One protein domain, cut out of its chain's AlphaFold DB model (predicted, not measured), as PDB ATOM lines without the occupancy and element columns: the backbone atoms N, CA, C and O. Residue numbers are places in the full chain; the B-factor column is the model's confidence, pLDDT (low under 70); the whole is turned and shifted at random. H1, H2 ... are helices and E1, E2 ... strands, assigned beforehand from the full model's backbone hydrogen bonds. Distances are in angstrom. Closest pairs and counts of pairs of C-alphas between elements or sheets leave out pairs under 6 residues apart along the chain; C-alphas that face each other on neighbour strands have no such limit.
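What this domain is: This is residues 27 to 73, 92 to 146 and 184 to 191 of the 197 residues of the protein "Type VI secretion system baseplate subunit TssG" of Acidobacteria bacterium (UniProt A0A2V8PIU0). A twisted sheet of four strands, E1, E4, E5 and E6, has H3, H4 and H5 over one face and no named helix on the other. E2 and E3 form a small two-stranded arm apart from this body, and short H1 and H2 lie beyond H3. The 110 printed residues run H1 H2 H3 E1 E2 E3 E4 H4 H5 E5 E6; the large sheet has the order E1, E4, E5, E6 and is mixed, and the class is mixed, helices and strands. The whole is compact, with a radius of gyration of the C-alphas of 14.8 A and spans of 49 by 34 by 22 A.

Where its parts are: Find C-alpha 27 at (4.122, 58.658, -16.949), where H1, residues 27 to 31, begins. H2 is residues 33 to 37, and H3, residues 43 to 54, runs 16.6 A. Next come E1, residues 58 to 62, 13.1 A, and E2, residues 66 to 69. After the first cut find E3, residues 93 to 96, then E4, residues 100 to 108, 23.9 A from C-alpha 100 at (-16.910, 38.933, -14.301). H4 is residues 110 to 116, H5 residues 123 to 134, 16.1 A, and E5 residues 139 to 146, 23.4 A. E6, residues 184 to 186, ends at C-alpha 186, (-10.218, 36.992, -6.527).

How they stand to each other: Look first at E4 and E5, parallel at 18 degrees, with N 103 and O 141 at 2.8 A. E1 is antiparallel to E4, N 61 and O 102 at 2.7 A; E6 is antiparallel to E5, N 142 and O 185 at 2.8 A. E4, H4, H5 and E5 make a strand-helix-strand unit, two parallel neighbour strands with helices between, its crossover right-handed. H3, H4 and H5 on the same face make two layers, helices over a sheet, at heights of 7.2, 8.7 and 10.5 A. H3 and H5 touch, Met 46 and Leu 133 having the closest C-alphas at 6.7 A, at a shallow tilt of 27 degrees, opposite ways. H4 and H5 only just touch, with 3 pairs of C-alphas within 8 A, and only at the corner; Phe 116 and Tyr 123 are closest, 4.6 A between C-alphas. E2 and E3 are antiparallel, N 68 and O 94 at 2.8 A. In H2, H3, H4 and H5 every O i to N i+4 pair is within hydrogen-bond range; H1 has 0 of 1, and 1 of 2 O i to N i+3 pairs.

The domain as a whole: The C-alphas farthest apart, Phe 31 and Asn 73, are 49.0 A apart. Residues 74 to 91 and 147 to 183 are not printed; the C-alpha gaps are 9.4 A and 11.7 A. Of the links printed whole, none is long. Mean pLDDT of the printed part is 76.8; look for values under 70 at residues 27 to 40, 72 to 73, 97 to 99, 136 to 137 and 187 to 191.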
ATOM      1  N   GLN A  27       3.481  58.469 -15.642       58.41
ATOM      2  CA  GLN A  27       4.122  58.658 -16.949       58.41
ATOM      3  C   GLN A  27       3.939  57.464 -17.898       58.41
ATOM      4  O   GLN A  27       3.862  57.675 -19.107       58.41
ATOM      5  N   GLY A  28       3.827  56.237 -17.374       59.62
ATOM      6  CA  GLY A  28       3.557  55.050 -18.190       59.62
ATOM      7  C   GLY A  28       2.164  55.087 -18.823       59.62
ATOM      8  O   GLY A  28       1.990  54.668 -19.961       59.62
ATOM      9  N   LEU A  29       1.185  55.684 -18.137       63.12
ATOM     10  CA  LEU A  29      -0.175  55.842 -18.660       63.12
ATOM     11  C   LEU A  29      -0.288  56.934 -19.722       63.12
ATOM     12  O   LEU A  29      -1.182  56.857 -20.559       63.12
ATOM     13  N   LEU A  30       0.598  57.938 -19.726       64.19
ATOM     14  CA  LEU A  30       0.568  59.003 -20.738       64.19
ATOM     15  C   LEU A  30       0.767  58.447 -22.153       64.19
ATOM     16  O   LEU A  30       0.101  58.908 -23.080       64.19
ATOM     17  N   PHE A  31       1.614  57.423 -22.302       62.06
ATOM     18  CA  PHE A  31       1.796  56.708 -23.568       62.06
ATOM     19  C   PHE A  31       0.496  56.036 -24.040       62.06
ATOM     20  O   PHE A  31       0.185  56.032 -25.228       62.06
ATOM     21  N   TYR A  32      -0.320  55.565 -23.095       64.31
ATOM     22  CA  TYR A  32      -1.613  54.929 -23.342       64.31
ATOM     23  C   TYR A  32      -2.804  55.888 -23.269       64.31
ATOM     24  O   TYR A  32      -3.944  55.443 -23.361       64.31
ATOM     25  N   SER A  33      -2.578  57.200 -23.146       65.81
ATOM     26  CA  SER A  33      -3.648  58.190 -22.945       65.81
ATOM     27  C   SER A  33      -4.728  58.143 -24.031       65.81
ATOM     28  O   SER A  33      -5.903  58.293 -23.713       65.81
ATOM     29  N   GLY A  34      -4.365  57.855 -25.285       61.72
ATOM     30  CA  GLY A  34      -5.325  57.670 -26.380       61.72
ATOM     31  C   GLY A  34      -6.193  56.413 -26.241       61.72
ATOM     32  O   GLY A  34      -7.388  56.468 -26.513       61.72
ATOM     33  N   LEU A  35      -5.619  55.304 -25.765       63.34
ATOM     34  CA  LEU A  35      -6.341  54.054 -25.487       63.34
ATOM     35  C   LEU A  35      -7.206  54.166 -24.226       63.34
ATOM     36  O   LEU A  35      -8.304  53.626 -24.192       63.34
ATOM     37  N   ILE A  36      -6.734  54.902 -23.219       62.09
ATOM     38  CA  ILE A  36      -7.452  55.139 -21.959       62.09
ATOM     39  C   ILE A  36      -8.595  56.156 -22.142       62.09
ATOM     40  O   ILE A  36      -9.622  56.111 -21.463       62.09
ATOM     41  N   ALA A  37      -8.442  57.097 -23.077       62.81
ATOM     42  CA  ALA A  37      -9.494  58.047 -23.423       62.81
ATOM     43  C   ALA A  37     -10.668  57.380 -24.159       62.81
ATOM     44  O   ALA A  37     -11.789  57.892 -24.112       62.81
ATOM     45  N   GLN A  38     -10.436  56.241 -24.820       62.47
ATOM     46  CA  GLN A  38     -11.485  55.473 -25.482       62.47
ATOM     47  C   GLN A  38     -12.230  54.603 -24.472       62.47
ATOM     48  O   GLN A  38     -11.848  53.473 -24.177       62.47
ATOM     49  N   ARG A  39     -13.338  55.141 -23.955       59.84
ATOM     50  CA  ARG A  39     -14.327  54.343 -23.229       59.84
ATOM     51  C   ARG A  39     -15.373  53.782 -24.197       59.84
ATOM     52  O   ARG A  39     -15.857  54.544 -25.037       59.84
ATOM     53  N   PRO A  40     -15.784  52.509 -24.044       64.75
ATOM     54  CA  PRO A  40     -15.291  51.510 -23.084       64.75
ATOM     55  C   PRO A  40     -13.929  50.909 -23.486       64.75
ATOM     56  O   PRO A  40     -13.645  50.738 -24.670       64.75
ATOM     57  N   HIS A  41     -13.097  50.554 -22.499       71.19
ATOM     58  CA  HIS A  41     -11.801  49.924 -22.760       71.19
ATOM     59  C   HIS A  41     -11.985  48.488 -23.263       71.19
ATOM     60  O   HIS A  41     -12.646  47.673 -22.622       71.19
ATOM     61  N   SER A  42     -11.354  48.154 -24.389       80.88
ATOM     62  CA  SER A  42     -11.325  46.777 -24.892       80.88
ATOM     63  C   SER A  42     -10.492  45.869 -23.980       80.88
ATOM     64  O   SER A  42      -9.417  46.254 -23.516       80.88
ATOM     65  N   ALA A  43     -10.939  44.623 -23.806       82.44
ATOM     66  CA  ALA A  43     -10.202  43.558 -23.121       82.44
ATOM     67  C   ALA A  43      -8.767  43.383 -23.664       82.44
ATOM     68  O   ALA A  43      -7.831  43.135 -22.905       82.44
ATOM     69  N   ILE A  44      -8.580  43.582 -24.974       83.25
ATOM     70  CA  ILE A  44      -7.271  43.504 -25.639       83.25
ATOM     71  C   ILE A  44      -6.371  44.662 -25.198       83.25
ATOM     72  O   ILE A  44      -5.206  44.449 -24.877       83.25
ATOM     73  N   ALA A  45      -6.917  45.881 -25.147       82.06
ATOM     74  CA  ALA A  45      -6.176  47.055 -24.698       82.06
ATOM     75  C   ALA A  45      -5.753  46.897 -23.232       82.06
ATOM     76  O   ALA A  45      -4.596  47.123 -22.903       82.06
ATOM     77  N   MET A  46      -6.654  46.427 -22.366       83.75
ATOM     78  CA  MET A  46      -6.334  46.166 -20.962       83.75
ATOM     79  C   MET A  46      -5.200  45.141 -20.815       83.75
ATOM     80  O   MET A  46      -4.242  45.398 -20.087       83.75
ATOM     81  N   GLY A  47      -5.268  44.022 -21.543       85.75
ATOM     82  CA  GLY A  47      -4.198  43.022 -21.563       85.75
ATOM     83  C   GLY A  47      -2.862  43.596 -22.042       85.75
ATOM     84  O   GLY A  47      -1.839  43.380 -21.398       85.75
ATOM     85  N   ALA A  48      -2.869  44.397 -23.110       84.06
ATOM     86  CA  ALA A  48      -1.658  45.013 -23.651       84.06
ATOM     87  C   ALA A  48      -0.997  45.991 -22.665       84.06
ATOM     88  O   ALA A  48       0.207  45.902 -22.437       84.06
ATOM     89  N   ILE A  49      -1.776  46.882 -22.040       84.12
ATOM     90  CA  ILE A  49      -1.249  47.885 -21.101       84.12
ATOM     91  C   ILE A  49      -0.682  47.194 -19.850       84.12
ATOM     92  O   ILE A  49       0.421  47.520 -19.411       84.12
ATOM     93  N   VAL A  50      -1.400  46.212 -19.288       86.12
ATOM     94  CA  VAL A  50      -0.906  45.423 -18.145       86.12
ATOM     95  C   VAL A  50       0.360  44.661 -18.533       86.12
ATOM     96  O   VAL A  50       1.339  44.659 -17.786       86.12
ATOM     97  N   GLY A  51       0.357  44.020 -19.702       86.00
ATOM     98  CA  GLY A  51       1.471  43.185 -20.118       86.00
ATOM     99  C   GLY A  51       2.758  43.972 -20.352       86.00
ATOM    100  O   GLY A  51       3.832  43.534 -19.935       86.00
ATOM    101  N   ASP A  52       2.638  45.161 -20.942       84.31
ATOM    102  CA  ASP A  52       3.751  46.087 -21.143       84.31
ATOM    103  C   ASP A  52       4.271  46.652 -19.813       84.31
ATOM    104  O   ASP A  52       5.468  46.582 -19.537       84.31
ATOM    105  N   TYR A  53       3.376  47.110 -18.928       83.50
ATOM    106  CA  TYR A  53       3.769  47.709 -17.648       83.50
ATOM    107  C   TYR A  53       4.536  46.734 -16.740       83.50
ATOM    108  O   TYR A  53       5.530  47.103 -16.111       83.50
ATOM    109  N   PHE A  54       4.098  45.475 -16.672       82.88
ATOM    110  CA  PHE A  54       4.734  44.461 -15.826       82.88
ATOM    111  C   PHE A  54       5.811  43.623 -16.543       82.88
ATOM    112  O   PHE A  54       6.504  42.804 -15.916       82.88
ATOM    113  N   GLY A  55       5.963  43.796 -17.859       83.44
ATOM    114  CA  GLY A  55       6.860  42.995 -18.689       83.44
ATOM    115  C   GLY A  55       6.560  41.496 -18.589       83.44
ATOM    116  O   GLY A  55       7.479  40.691 -18.392       83.44
ATOM    117  N   ALA A  56       5.280  41.127 -18.614       85.62
ATOM    118  CA  ALA A  56       4.798  39.747 -18.586       85.62
ATOM    119  C   ALA A  56       3.590  39.618 -19.528       85.62
ATOM    120  O   ALA A  56       2.770  40.528 -19.549       85.62
ATOM    121  N   PRO A  57       3.429  38.527 -20.296       85.69
ATOM    122  CA  PRO A  57       2.269  38.387 -21.175       85.69
ATOM    123  C   PRO A  57       0.970  38.444 -20.360       85.69
ATOM    124  O   PRO A  57       0.844  37.717 -19.378       85.69
ATOM    125  N   ALA A  58       0.018  39.296 -20.739       89.12
ATOM    126  CA  ALA A  58      -1.257  39.430 -20.040       89.12
ATOM    127  C   ALA A  58      -2.425  39.390 -21.028       89.12
ATOM    128  O   ALA A  58      -2.403  40.051 -22.062       89.12
ATOM    129  N   ASN A  59      -3.447  38.602 -20.704       88.81
ATOM    130  CA  ASN A  59      -4.636  38.402 -21.525       88.81
ATOM    131  C   ASN A  59      -5.892  38.490 -20.660       88.81
ATOM    132  O   ASN A  59      -5.920  37.962 -19.552       88.81
ATOM    133  N   VAL A  60      -6.947  39.115 -21.176       88.25
ATOM    134  CA  VAL A  60      -8.239  39.201 -20.488       88.25
ATOM    135  C   VAL A  60      -9.199  38.169 -21.075       88.25
ATOM    136  O   VAL A  60      -9.545  38.226 -22.253       88.25
ATOM    137  N   VAL A  61      -9.640  37.237 -20.237       86.50
ATOM    138  CA  VAL A  61     -10.712  36.282 -20.513       86.50
ATOM    139  C   VAL A  61     -12.017  36.903 -20.031       86.50
ATOM    140  O   VAL A  61     -12.219  37.111 -18.836       86.50
ATOM    141  N   GLN A  62     -12.892  37.241 -20.968       83.75
ATOM    142  CA  GLN A  62     -14.209  37.789 -20.653       83.75
ATOM    143  C   GLN A  62     -15.146  36.652 -20.243       83.75
ATOM    144  O   GLN A  62     -15.081  35.576 -20.836       83.75
ATOM    145  N   PHE A  63     -16.008  36.906 -19.256       76.94
ATOM    146  CA  PHE A  63     -17.109  36.011 -18.890       76.94
ATOM    147  C   PHE A  63     -16.677  34.577 -18.515       76.94
ATOM    148  O   PHE A  63     -17.220  33.606 -19.047       76.94
ATOM    149  N   PRO A  64     -15.692  34.392 -17.606       78.12
ATOM    150  CA  PRO A  64     -15.424  33.072 -17.063       78.12
ATOM    151  C   PRO A  64     -16.625  32.668 -16.204       78.12
ATOM    152  O   PRO A  64     -16.927  33.323 -15.207       78.12
ATOM    153  N   GLY A  65     -17.322  31.607 -16.598       73.62
ATOM    154  CA  GLY A  65     -18.460  31.126 -15.828       73.62
ATOM    155  C   GLY A  65     -18.040  30.664 -14.430       73.62
ATOM    156  O   GLY A  65     -17.054  29.936 -14.268       73.62
ATOM    157  N   GLU A  66     -18.779  31.113 -13.421       75.56
ATOM    158  CA  GLU A  66     -18.542  30.794 -12.017       75.56
ATOM    159  C   GLU A  66     -19.838  30.337 -11.341       75.56
ATOM    160  O   GLU A  66     -20.938  30.799 -11.651       75.56
ATOM    161  N   TRP A  67     -19.698  29.427 -10.380       75.69
ATOM    162  CA  TRP A  67     -20.784  29.050  -9.485       75.69
ATOM    163  C   TRP A  67     -20.902  30.068  -8.350       75.69
ATOM    164  O   TRP A  67     -20.096  30.063  -7.420       75.69
ATOM    165  N   LEU A  68     -21.933  30.906  -8.392       73.19
ATOM    166  CA  LEU A  68     -22.283  31.809  -7.301       73.19
ATOM    167  C   LEU A  68     -23.127  31.066  -6.271       73.19
ATOM    168  O   LEU A  68     -24.106  30.409  -6.623       73.19
ATOM    169  N   LYS A  69     -22.768  31.184  -4.992       71.94
ATOM    170  CA  LYS A  69     -23.608  30.700  -3.894       71.94
ATOM    171  C   LYS A  69     -24.797  31.647  -3.728       71.94
ATOM    172  O   LYS A  69     -24.591  32.855  -3.636       71.94
ATOM    173  N   LEU A  70     -26.011  31.104  -3.687       73.56
ATOM    174  CA  LEU A  70     -27.190  31.889  -3.333       73.56
ATOM    175  C   LEU A  70     -27.246  32.065  -1.817       73.56
ATOM    176  O   LEU A  70     -26.847  31.182  -1.058       73.56
ATOM    177  N   GLU A  71     -27.745  33.217  -1.387       71.25
ATOM    178  CA  GLU A  71     -28.197  33.397  -0.011       71.25
ATOM    179  C   GLU A  71     -29.421  32.512   0.252       71.25
ATOM    180  O   GLU A  71     -30.115  32.127  -0.694       71.25
ATOM    181  N   ASP A  72     -29.689  32.209   1.526       69.44
ATOM    182  CA  ASP A  72     -30.767  31.316   1.979       69.44
ATOM    183  C   ASP A  72     -32.161  31.956   1.783       69.44
ATOM    184  O   ASP A  72     -32.929  32.183   2.719       69.44
ATOM    185  N   ASN A  73     -32.500  32.273   0.537       67.44
ATOM    186  CA  ASN A  73     -33.775  32.833   0.125       67.44
ATOM    187  C   ASN A  73     -34.744  31.688  -0.163       67.44
ATOM    188  O   ASN A  73     -34.826  31.159  -1.273       67.44
ATOM    189  N   ASP A  92     -28.514  25.615  -3.982       71.50
ATOM    190  CA  ASP A  92     -27.665  26.531  -3.210       71.50
ATOM    191  C   ASP A  92     -26.694  27.340  -4.093       71.50
ATOM    192  O   ASP A  92     -25.928  28.167  -3.589       71.50
ATOM    193  N   ARG A  93     -26.646  27.064  -5.407       75.88
ATOM    194  CA  ARG A  93     -25.699  27.674  -6.354       75.88
ATOM    195  C   ARG A  93     -26.327  27.936  -7.723       75.88
ATOM    196  O   ARG A  93     -27.048  27.088  -8.240       75.88
ATOM    197  N   VAL A  94     -25.975  29.063  -8.340       75.75
ATOM    198  CA  VAL A  94     -26.329  29.423  -9.724       75.75
ATOM    199  C   VAL A  94     -25.071  29.648 -10.546       75.75
ATOM    200  O   VAL A  94     -24.075  30.171 -10.052       75.75
ATOM    201  N   TRP A  95     -25.114  29.248 -11.810       72.31
ATOM    202  CA  TRP A  95     -24.075  29.573 -12.777       72.31
ATOM    203  C   TRP A  95     -24.250  31.018 -13.252       72.31
ATOM    204  O   TRP A  95     -25.318  31.370 -13.753       72.31
ATOM    205  N   SER A  96     -23.221  31.847 -13.097       70.56
ATOM    206  CA  SER A  96     -23.193  33.210 -13.631       70.56
ATOM    207  C   SER A  96     -22.014  33.373 -14.575       70.56
ATOM    208  O   SER A  96     -20.879  33.046 -14.227       70.56
ATOM    209  N   ASP A  97     -22.291  33.889 -15.766       66.62
ATOM    210  CA  ASP A  97     -21.313  34.155 -16.814       66.62
ATOM    211  C   ASP A  97     -21.241  35.638 -17.202       66.62
ATOM    212  O   ASP A  97     -20.443  35.986 -18.053       66.62
ATOM    213  N   GLN A  98     -22.015  36.540 -16.591       64.44
ATOM    214  CA  GLN A  98     -22.271  37.870 -17.173       64.44
ATOM    215  C   GLN A  98     -21.581  39.065 -16.507       64.44
ATOM    216  O   GLN A  98     -21.584  40.150 -17.079       64.44
ATOM    217  N   SER A  99     -20.996  38.921 -15.318       67.81
ATOM    218  CA  SER A  99     -20.552  40.088 -14.527       67.81
ATOM    219  C   SER A  99     -19.062  40.116 -14.197       67.81
ATOM    220  O   SER A  99     -18.609  41.008 -13.477       67.81
ATOM    221  N   LYS A 100     -18.296  39.148 -14.707       81.19
ATOM    222  CA  LYS A 100     -16.910  38.933 -14.301       81.19
ATOM    223  C   LYS A 100     -15.975  38.812 -15.494       81.19
ATOM    224  O   LYS A 100     -16.344  38.280 -16.540       81.19
ATOM    225  N   PHE A 101     -14.743  39.275 -15.331       85.56
ATOM    226  CA  PHE A 101     -13.649  38.966 -16.249       85.56
ATOM    227  C   PHE A 101     -12.441  38.423 -15.487       85.56
ATOM    228  O   PHE A 101     -12.283  38.631 -14.285       85.56
ATOM    229  N   ARG A 102     -11.566  37.706 -16.187       88.25
ATOM    230  CA  ARG A 102     -10.340  37.141 -15.627       88.25
ATOM    231  C   ARG A 102      -9.128  37.660 -16.373       88.25
ATOM    232  O   ARG A 102      -8.997  37.467 -17.575       88.25
ATOM    233  N   LEU A 103      -8.219  38.286 -15.647       88.88
ATOM    234  CA  LEU A 103      -6.934  38.735 -16.152       88.88
ATOM    235  C   LEU A 103      -5.896  37.633 -15.938       88.88
ATOM    236  O   LEU A 103      -5.465  37.388 -14.816       88.88
ATOM    237  N   ARG A 104      -5.488  36.965 -17.015       90.31
ATOM    238  CA  ARG A 104      -4.443  35.942 -17.007       90.31
ATOM    239  C   ARG A 104      -3.088  36.582 -17.275       90.31
ATOM    240  O   ARG A 104      -2.892  37.142 -18.348       90.31
ATOM    241  N   ILE A 105      -2.154  36.472 -16.335       89.00
ATOM    242  CA  ILE A 105      -0.800  37.032 -16.436       89.00
ATOM    243  C   ILE A 105       0.214  35.890 -16.398       89.00
ATOM    244  O   ILE A 105       0.248  35.122 -15.444       89.00
ATOM    245  N   GLY A 106       1.065  35.793 -17.414       83.25
ATOM    246  CA  GLY A 106       2.139  34.811 -17.529       83.25
ATOM    247  C   GLY A 106       2.166  34.106 -18.892       83.25
ATOM    248  O   GLY A 106       1.331  34.383 -19.758       83.25
ATOM    249  N   PRO A 107       3.128  33.196 -19.113       83.62
ATOM    250  CA  PRO A 107       3.997  32.565 -18.110       83.62
ATOM    251  C   PRO A 107       5.121  33.481 -17.587       83.62
ATOM    252  O   PRO A 107       5.688  34.270 -18.341       83.62
ATOM    253  N   MET A 108       5.453  33.381 -16.294       87.75
ATOM    254  CA  MET A 108       6.514  34.171 -15.639       87.75
ATOM    255  C   MET A 108       7.399  33.333 -14.701       87.75
ATOM    256  O   MET A 108       7.062  32.192 -14.398       87.75
ATOM    257  N   SER A 109       8.521  33.895 -14.234       85.69
ATOM    258  CA  SER A 109       9.408  33.252 -13.250       85.69
ATOM    259  C   SER A 109       8.857  33.321 -11.825       85.69
ATOM    260  O   SER A 109       8.061  34.211 -11.505       85.69
ATOM    261  N   LEU A 110       9.341  32.447 -10.935       81.88
ATOM    262  CA  LEU A 110       8.878  32.382  -9.543       81.88
ATOM    263  C   LEU A 110       9.071  33.705  -8.793       81.88
ATOM    264  O   LEU A 110       8.217  34.132  -8.018       81.88
ATOM    265  N   LYS A 111      10.175  34.412  -9.057       82.94
ATOM    266  CA  LYS A 111      10.448  35.713  -8.428       82.94
ATOM    267  C   LYS A 111       9.391  36.762  -8.790       82.94
ATOM    268  O   LYS A 111       8.957  37.525  -7.923       82.94
ATOM    269  N   LYS A 112       8.977  36.806 -10.063       83.62
ATOM    270  CA  LYS A 112       7.895  37.694 -10.508       83.62
ATOM    271  C   LYS A 112       6.566  37.235  -9.920       83.62
ATOM    272  O   LYS A 112       5.861  38.062  -9.354       83.62
ATOM    273  N   PHE A 113       6.286  35.936  -9.959       84.50
ATOM    274  CA  PHE A 113       5.078  35.339  -9.393       84.50
ATOM    275  C   PHE A 113       4.864  35.744  -7.925       84.50
ATOM    276  O   PHE A 113       3.821  36.292  -7.583       84.50
ATOM    277  N   ASN A 114       5.894  35.613  -7.084       82.69
ATOM    278  CA  ASN A 114       5.839  36.021  -5.676       82.69
ATOM    279  C   ASN A 114       5.587  37.524  -5.483       82.69
ATOM    280  O   ASN A 114       5.018  37.928  -4.472       82.69
ATOM    281  N   SER A 115       5.982  38.356  -6.449       84.31
ATOM    282  CA  SER A 115       5.723  39.800  -6.410       84.31
ATOM    283  C   SER A 115       4.262  40.141  -6.727       84.31
ATOM    284  O   SER A 115       3.782  41.178  -6.273       84.31
ATOM    285  N   PHE A 116       3.561  39.286  -7.479       84.19
ATOM    286  CA  PHE A 116       2.135  39.426  -7.804       84.19
ATOM    287  C   PHE A 116       1.195  38.835  -6.758       84.19
ATOM    288  O   PHE A 116      -0.009  39.059  -6.841       84.19
ATOM    289  N   LEU A 117       1.710  38.092  -5.780       83.06
ATOM    290  CA  LEU A 117       0.898  37.642  -4.656       83.06
ATOM    291  C   LEU A 117       0.456  38.840  -3.799       83.06
ATOM    292  O   LEU A 117       1.155  39.852  -3.786       83.06
ATOM    293  N   PRO A 118      -0.629  38.728  -3.009       78.12
ATOM    294  CA  PRO A 118      -1.134  39.830  -2.177       78.12
ATOM    295  C   PRO A 118      -0.114  40.448  -1.204       78.12
ATOM    296  O   PRO A 118      -0.272  41.589  -0.783       78.12
ATOM    297  N   VAL A 119       0.938  39.704  -0.852       74.94
ATOM    298  CA  VAL A 119       2.038  40.149   0.028       74.94
ATOM    299  C   VAL A 119       3.195  40.793  -0.761       74.94
ATOM    300  O   VAL A 119       4.103  41.382  -0.179       74.94
ATOM    301  N   GLY A 120       3.186  40.676  -2.086       78.44
ATOM    302  CA  GLY A 120       4.203  41.203  -2.985       78.44
ATOM    303  C   GLY A 120       3.966  42.661  -3.391       78.44
ATOM    304  O   GLY A 120       2.885  43.227  -3.235       78.44
ATOM    305  N   SER A 121       5.004  43.287  -3.946       81.75
ATOM    306  CA  SER A 121       4.988  44.708  -4.320       81.75
ATOM    307  C   SER A 121       4.193  45.022  -5.591       81.75
ATOM    308  O   SER A 121       3.776  46.165  -5.769       81.75
ATOM    309  N   ALA A 122       3.972  44.047  -6.478       82.75
ATOM    310  CA  ALA A 122       3.301  44.248  -7.764       82.75
ATOM    311  C   ALA A 122       1.773  44.101  -7.678       82.75
ATOM    312  O   ALA A 122       1.065  44.604  -8.551       82.75
ATOM    313  N   TYR A 123       1.251  43.471  -6.621       84.31
ATOM    314  CA  TYR A 123      -0.184  43.220  -6.462       84.31
ATOM    315  C   TYR A 123      -1.018  44.502  -6.329       84.31
ATOM    316  O   TYR A 123      -2.044  44.649  -6.994       84.31
ATOM    317  N   LYS A 124      -0.572  45.460  -5.506       82.56
ATOM    318  CA  LYS A 124      -1.286  46.733  -5.314       82.56
ATOM    319  C   LYS A 124      -1.321  47.588  -6.598       82.56
ATOM    320  O   LYS A 124      -2.426  47.944  -7.007       82.56
ATOM    321  N   PRO A 125      -0.187  47.833  -7.290       83.19
ATOM    322  CA  PRO A 125      -0.187  48.485  -8.600       83.19
ATOM    323  C   PRO A 125      -1.092  47.801  -9.623       83.19
ATOM    324  O   PRO A 125      -1.816  48.478 -10.348       83.19
ATOM    325  N   LEU A 126      -1.088  46.464  -9.664       84.81
ATOM    326  CA  LEU A 126      -1.922  45.698 -10.588       84.81
ATOM    327  C   LEU A 126      -3.410  45.927 -10.306       84.81
ATOM    328  O   LEU A 126      -4.167  46.261 -11.210       84.81
ATOM    329  N   THR A 127      -3.810  45.785  -9.043       82.94
ATOM    330  CA  THR A 127      -5.193  45.967  -8.582       82.94
ATOM    331  C   THR A 127      -5.699  47.372  -8.926       82.94
ATOM    332  O   THR A 127      -6.783  47.532  -9.480       82.94
ATOM    333  N   GLU A 128      -4.910  48.411  -8.638       81.81
ATOM    334  CA  GLU A 128      -5.279  49.801  -8.933       81.81
ATOM    335  C   GLU A 128      -5.376  50.076 -10.438       81.81
ATOM    336  O   GLU A 128      -6.309  50.742 -10.885       81.81
ATOM    337  N   MET A 129      -4.450  49.532 -11.229       82.25
ATOM    338  CA  MET A 129      -4.450  49.668 -12.684       82.25
ATOM    339  C   MET A 129      -5.657  48.977 -13.325       82.25
ATOM    340  O   MET A 129      -6.313  49.557 -14.189       82.25
ATOM    341  N   VAL A 130      -5.997  47.769 -12.869       82.75
ATOM    342  CA  VAL A 130      -7.185  47.046 -13.338       82.75
ATOM    343  C   VAL A 130      -8.456  47.790 -12.943       82.75
ATOM    344  O   VAL A 130      -9.315  47.989 -13.796       82.75
ATOM    345  N   ARG A 131      -8.556  48.298 -11.707       81.38
ATOM    346  CA  ARG A 131      -9.693  49.133 -11.271       81.38
ATOM    347  C   ARG A 131      -9.825  50.423 -12.086       81.38
ATOM    348  O   ARG A 131     -10.940  50.839 -12.389       81.38
ATOM    349  N   LEU A 132      -8.711  51.051 -12.466       78.31
ATOM    350  CA  LEU A 132      -8.716  52.249 -13.310       78.31
ATOM    351  C   LEU A 132      -9.251  51.955 -14.722       78.31
ATOM    352  O   LEU A 132     -10.010  52.755 -15.266       78.31
ATOM    353  N   LEU A 133      -8.853  50.821 -15.308       77.31
ATOM    354  CA  LEU A 133      -9.226  50.434 -16.671       77.31
ATOM    355  C   LEU A 133     -10.640  49.835 -16.748       77.31
ATOM    356  O   LEU A 133     -11.401  50.175 -17.651       77.31
ATOM    357  N   ALA A 134     -11.008  48.961 -15.811       77.56
ATOM    358  CA  ALA A 134     -12.314  48.300 -15.782       77.56
ATOM    359  C   ALA A 134     -13.431  49.186 -15.206       77.56
ATOM    360  O   ALA A 134     -14.600  48.980 -15.519       77.56
ATOM    361  N   GLY A 135     -13.092  50.183 -14.384       72.44
ATOM    362  CA  GLY A 135     -14.075  50.932 -13.602       72.44
ATOM    363  C   GLY A 135     -14.562  50.154 -12.374       72.44
ATOM    364  O   GLY A 135     -13.994  49.132 -11.995       72.44
ATOM    365  N   LEU A 136     -15.609  50.666 -11.719       67.25
ATOM    366  CA  LEU A 136     -16.199  50.066 -10.509       67.25
ATOM    367  C   LEU A 136     -17.320  49.055 -10.814       67.25
ATOM    368  O   LEU A 136     -17.891  48.491  -9.888       67.25
ATOM    369  N   GLU A 137     -17.660  48.859 -12.088       67.75
ATOM    370  CA  GLU A 137     -18.864  48.127 -12.509       67.75
ATOM    371  C   GLU A 137     -18.627  46.624 -12.713       67.75
ATOM    372  O   GLU A 137     -19.577  45.848 -12.660       67.75
ATOM    373  N   PHE A 138     -17.377  46.201 -12.925       72.25
ATOM    374  CA  PHE A 138     -17.038  44.810 -13.228       72.25
ATOM    375  C   PHE A 138     -16.251  44.149 -12.098       72.25
ATOM    376  O   PHE A 138     -15.247  44.686 -11.623       72.25
ATOM    377  N   GLU A 139     -16.667  42.940 -11.717       78.25
ATOM    378  CA  GLU A 139     -15.857  42.074 -10.862       78.25
ATOM    379  C   GLU A 139     -14.707  41.467 -11.680       78.25
ATOM    380  O   GLU A 139     -14.863  41.156 -12.866       78.25
ATOM    381  N   TYR A 140     -13.548  41.261 -11.051       83.50
ATOM    382  CA  TYR A 140     -12.409  40.648 -11.725       83.50
ATOM    383  C   TYR A 140     -11.651  39.646 -10.860       83.50
ATOM    384  O   TYR A 140     -11.572  39.771  -9.637       83.50
ATOM    385  N   ASP A 141     -11.068  38.664 -11.543       86.94
ATOM    386  CA  ASP A 141     -10.065  37.750 -11.001       86.94
ATOM    387  C   ASP A 141      -8.725  37.966 -11.697       86.94
ATOM    388  O   ASP A 141      -8.677  38.226 -12.901       86.94
ATOM    389  N   VAL A 142      -7.631  37.749 -10.977       87.38
ATOM    390  CA  VAL A 142      -6.288  37.668 -11.551       87.38
ATOM    391  C   VAL A 142      -5.820  36.220 -11.504       87.38
ATOM    392  O   VAL A 142      -5.645  35.657 -10.431       87.38
ATOM    393  N   GLN A 143      -5.595  35.609 -12.662       87.69
ATOM    394  CA  GLN A 143      -4.996  34.283 -12.776       87.69
ATOM    395  C   GLN A 143      -3.511  34.425 -13.097       87.69
ATOM    396  O   GLN A 143      -3.140  35.041 -14.097       87.69
ATOM    397  N   LEU A 144      -2.656  33.852 -12.259       86.94
ATOM    398  CA  LEU A 144      -1.210  33.884 -12.441       86.94
ATOM    399  C   LEU A 144      -0.743  32.565 -13.054       86.94
ATOM    400  O   LEU A 144      -1.073  31.499 -12.544       86.94
ATOM    401  N   ALA A 145       0.038  32.650 -14.130       87.19
ATOM    402  CA  ALA A 145       0.651  31.504 -14.783       87.19
ATOM    403  C   ALA A 145       2.168  31.463 -14.517       87.19
ATOM    404  O   ALA A 145       2.909  32.374 -14.905       87.19
ATOM    405  N   LEU A 146       2.637  30.395 -13.875       85.50
ATOM    406  CA  LEU A 146       4.035  30.130 -13.554       85.50
ATOM    407  C   LEU A 146       4.685  29.244 -14.630       85.50
ATOM    408  O   LEU A 146       4.092  28.297 -15.150       85.50
ATOM    409  N   VAL A 184      -5.556  31.537  -8.801       82.81
ATOM    410  CA  VAL A 184      -6.532  32.594  -9.074       82.81
ATOM    411  C   VAL A 184      -6.709  33.448  -7.820       82.81
ATOM    412  O   VAL A 184      -7.086  32.956  -6.759       82.81
ATOM    413  N   LEU A 185      -6.430  34.740  -7.948       82.38
ATOM    414  CA  LEU A 185      -6.623  35.754  -6.924       82.38
ATOM    415  C   LEU A 185      -7.914  36.513  -7.236       82.38
ATOM    416  O   LEU A 185      -7.975  37.290  -8.190       82.38
ATOM    417  N   SER A 186      -8.947  36.274  -6.438       76.69
ATOM    418  CA  SER A 186     -10.218  36.992  -6.527       76.69
ATOM    419  C   SER A 186     -10.229  38.205  -5.605       76.69
ATOM    420  O   SER A 186      -9.810  38.107  -4.453       76.69
ATOM    421  N   ASP A 187     -10.795  39.321  -6.067       64.75
ATOM    422  CA  ASP A 187     -10.919  40.553  -5.268       64.75
ATOM    423  C   ASP A 187     -11.685  40.325  -3.943       64.75
ATOM    424  O   ASP A 187     -11.370  40.903  -2.904       64.75
ATOM    425  N   LYS A 188     -12.636  39.377  -3.933       55.06
ATOM    426  CA  LYS A 188     -13.432  39.001  -2.747       55.06
ATOM    427  C   LYS A 188     -12.614  38.377  -1.607       55.06
ATOM    428  O   LYS A 188     -13.068  38.403  -0.464       55.06
ATOM    429  N   LEU A 189     -11.401  37.876  -1.867       45.56
ATOM    430  CA  LEU A 189     -10.522  37.343  -0.813       45.56
ATOM    431  C   LEU A 189     -10.021  38.428   0.158       45.56
ATOM    432  O   LEU A 189      -9.521  38.087   1.227       45.56
ATOM    433  N   GLN A 190     -10.194  39.719  -0.156       40.97
ATOM    434  CA  GLN A 190      -9.774  40.816   0.722       40.97
ATOM    435  C   GLN A 190     -10.706  41.064   1.917       40.97
ATOM    436  O   GLN A 190     -10.260  41.605   2.929       40.97
ATOM    437  N   LEU A 191     -11.982  40.665   1.841       36.09
ATOM    438  CA  LEU A 191     -12.943  40.942   2.918       36.09
ATOM    439  C   LEU A 191     -12.793  39.996   4.117       36.09
ATOM    440  O   LEU A 191     -13.079  40.397   5.240       36.09
TER     441      LEU A 191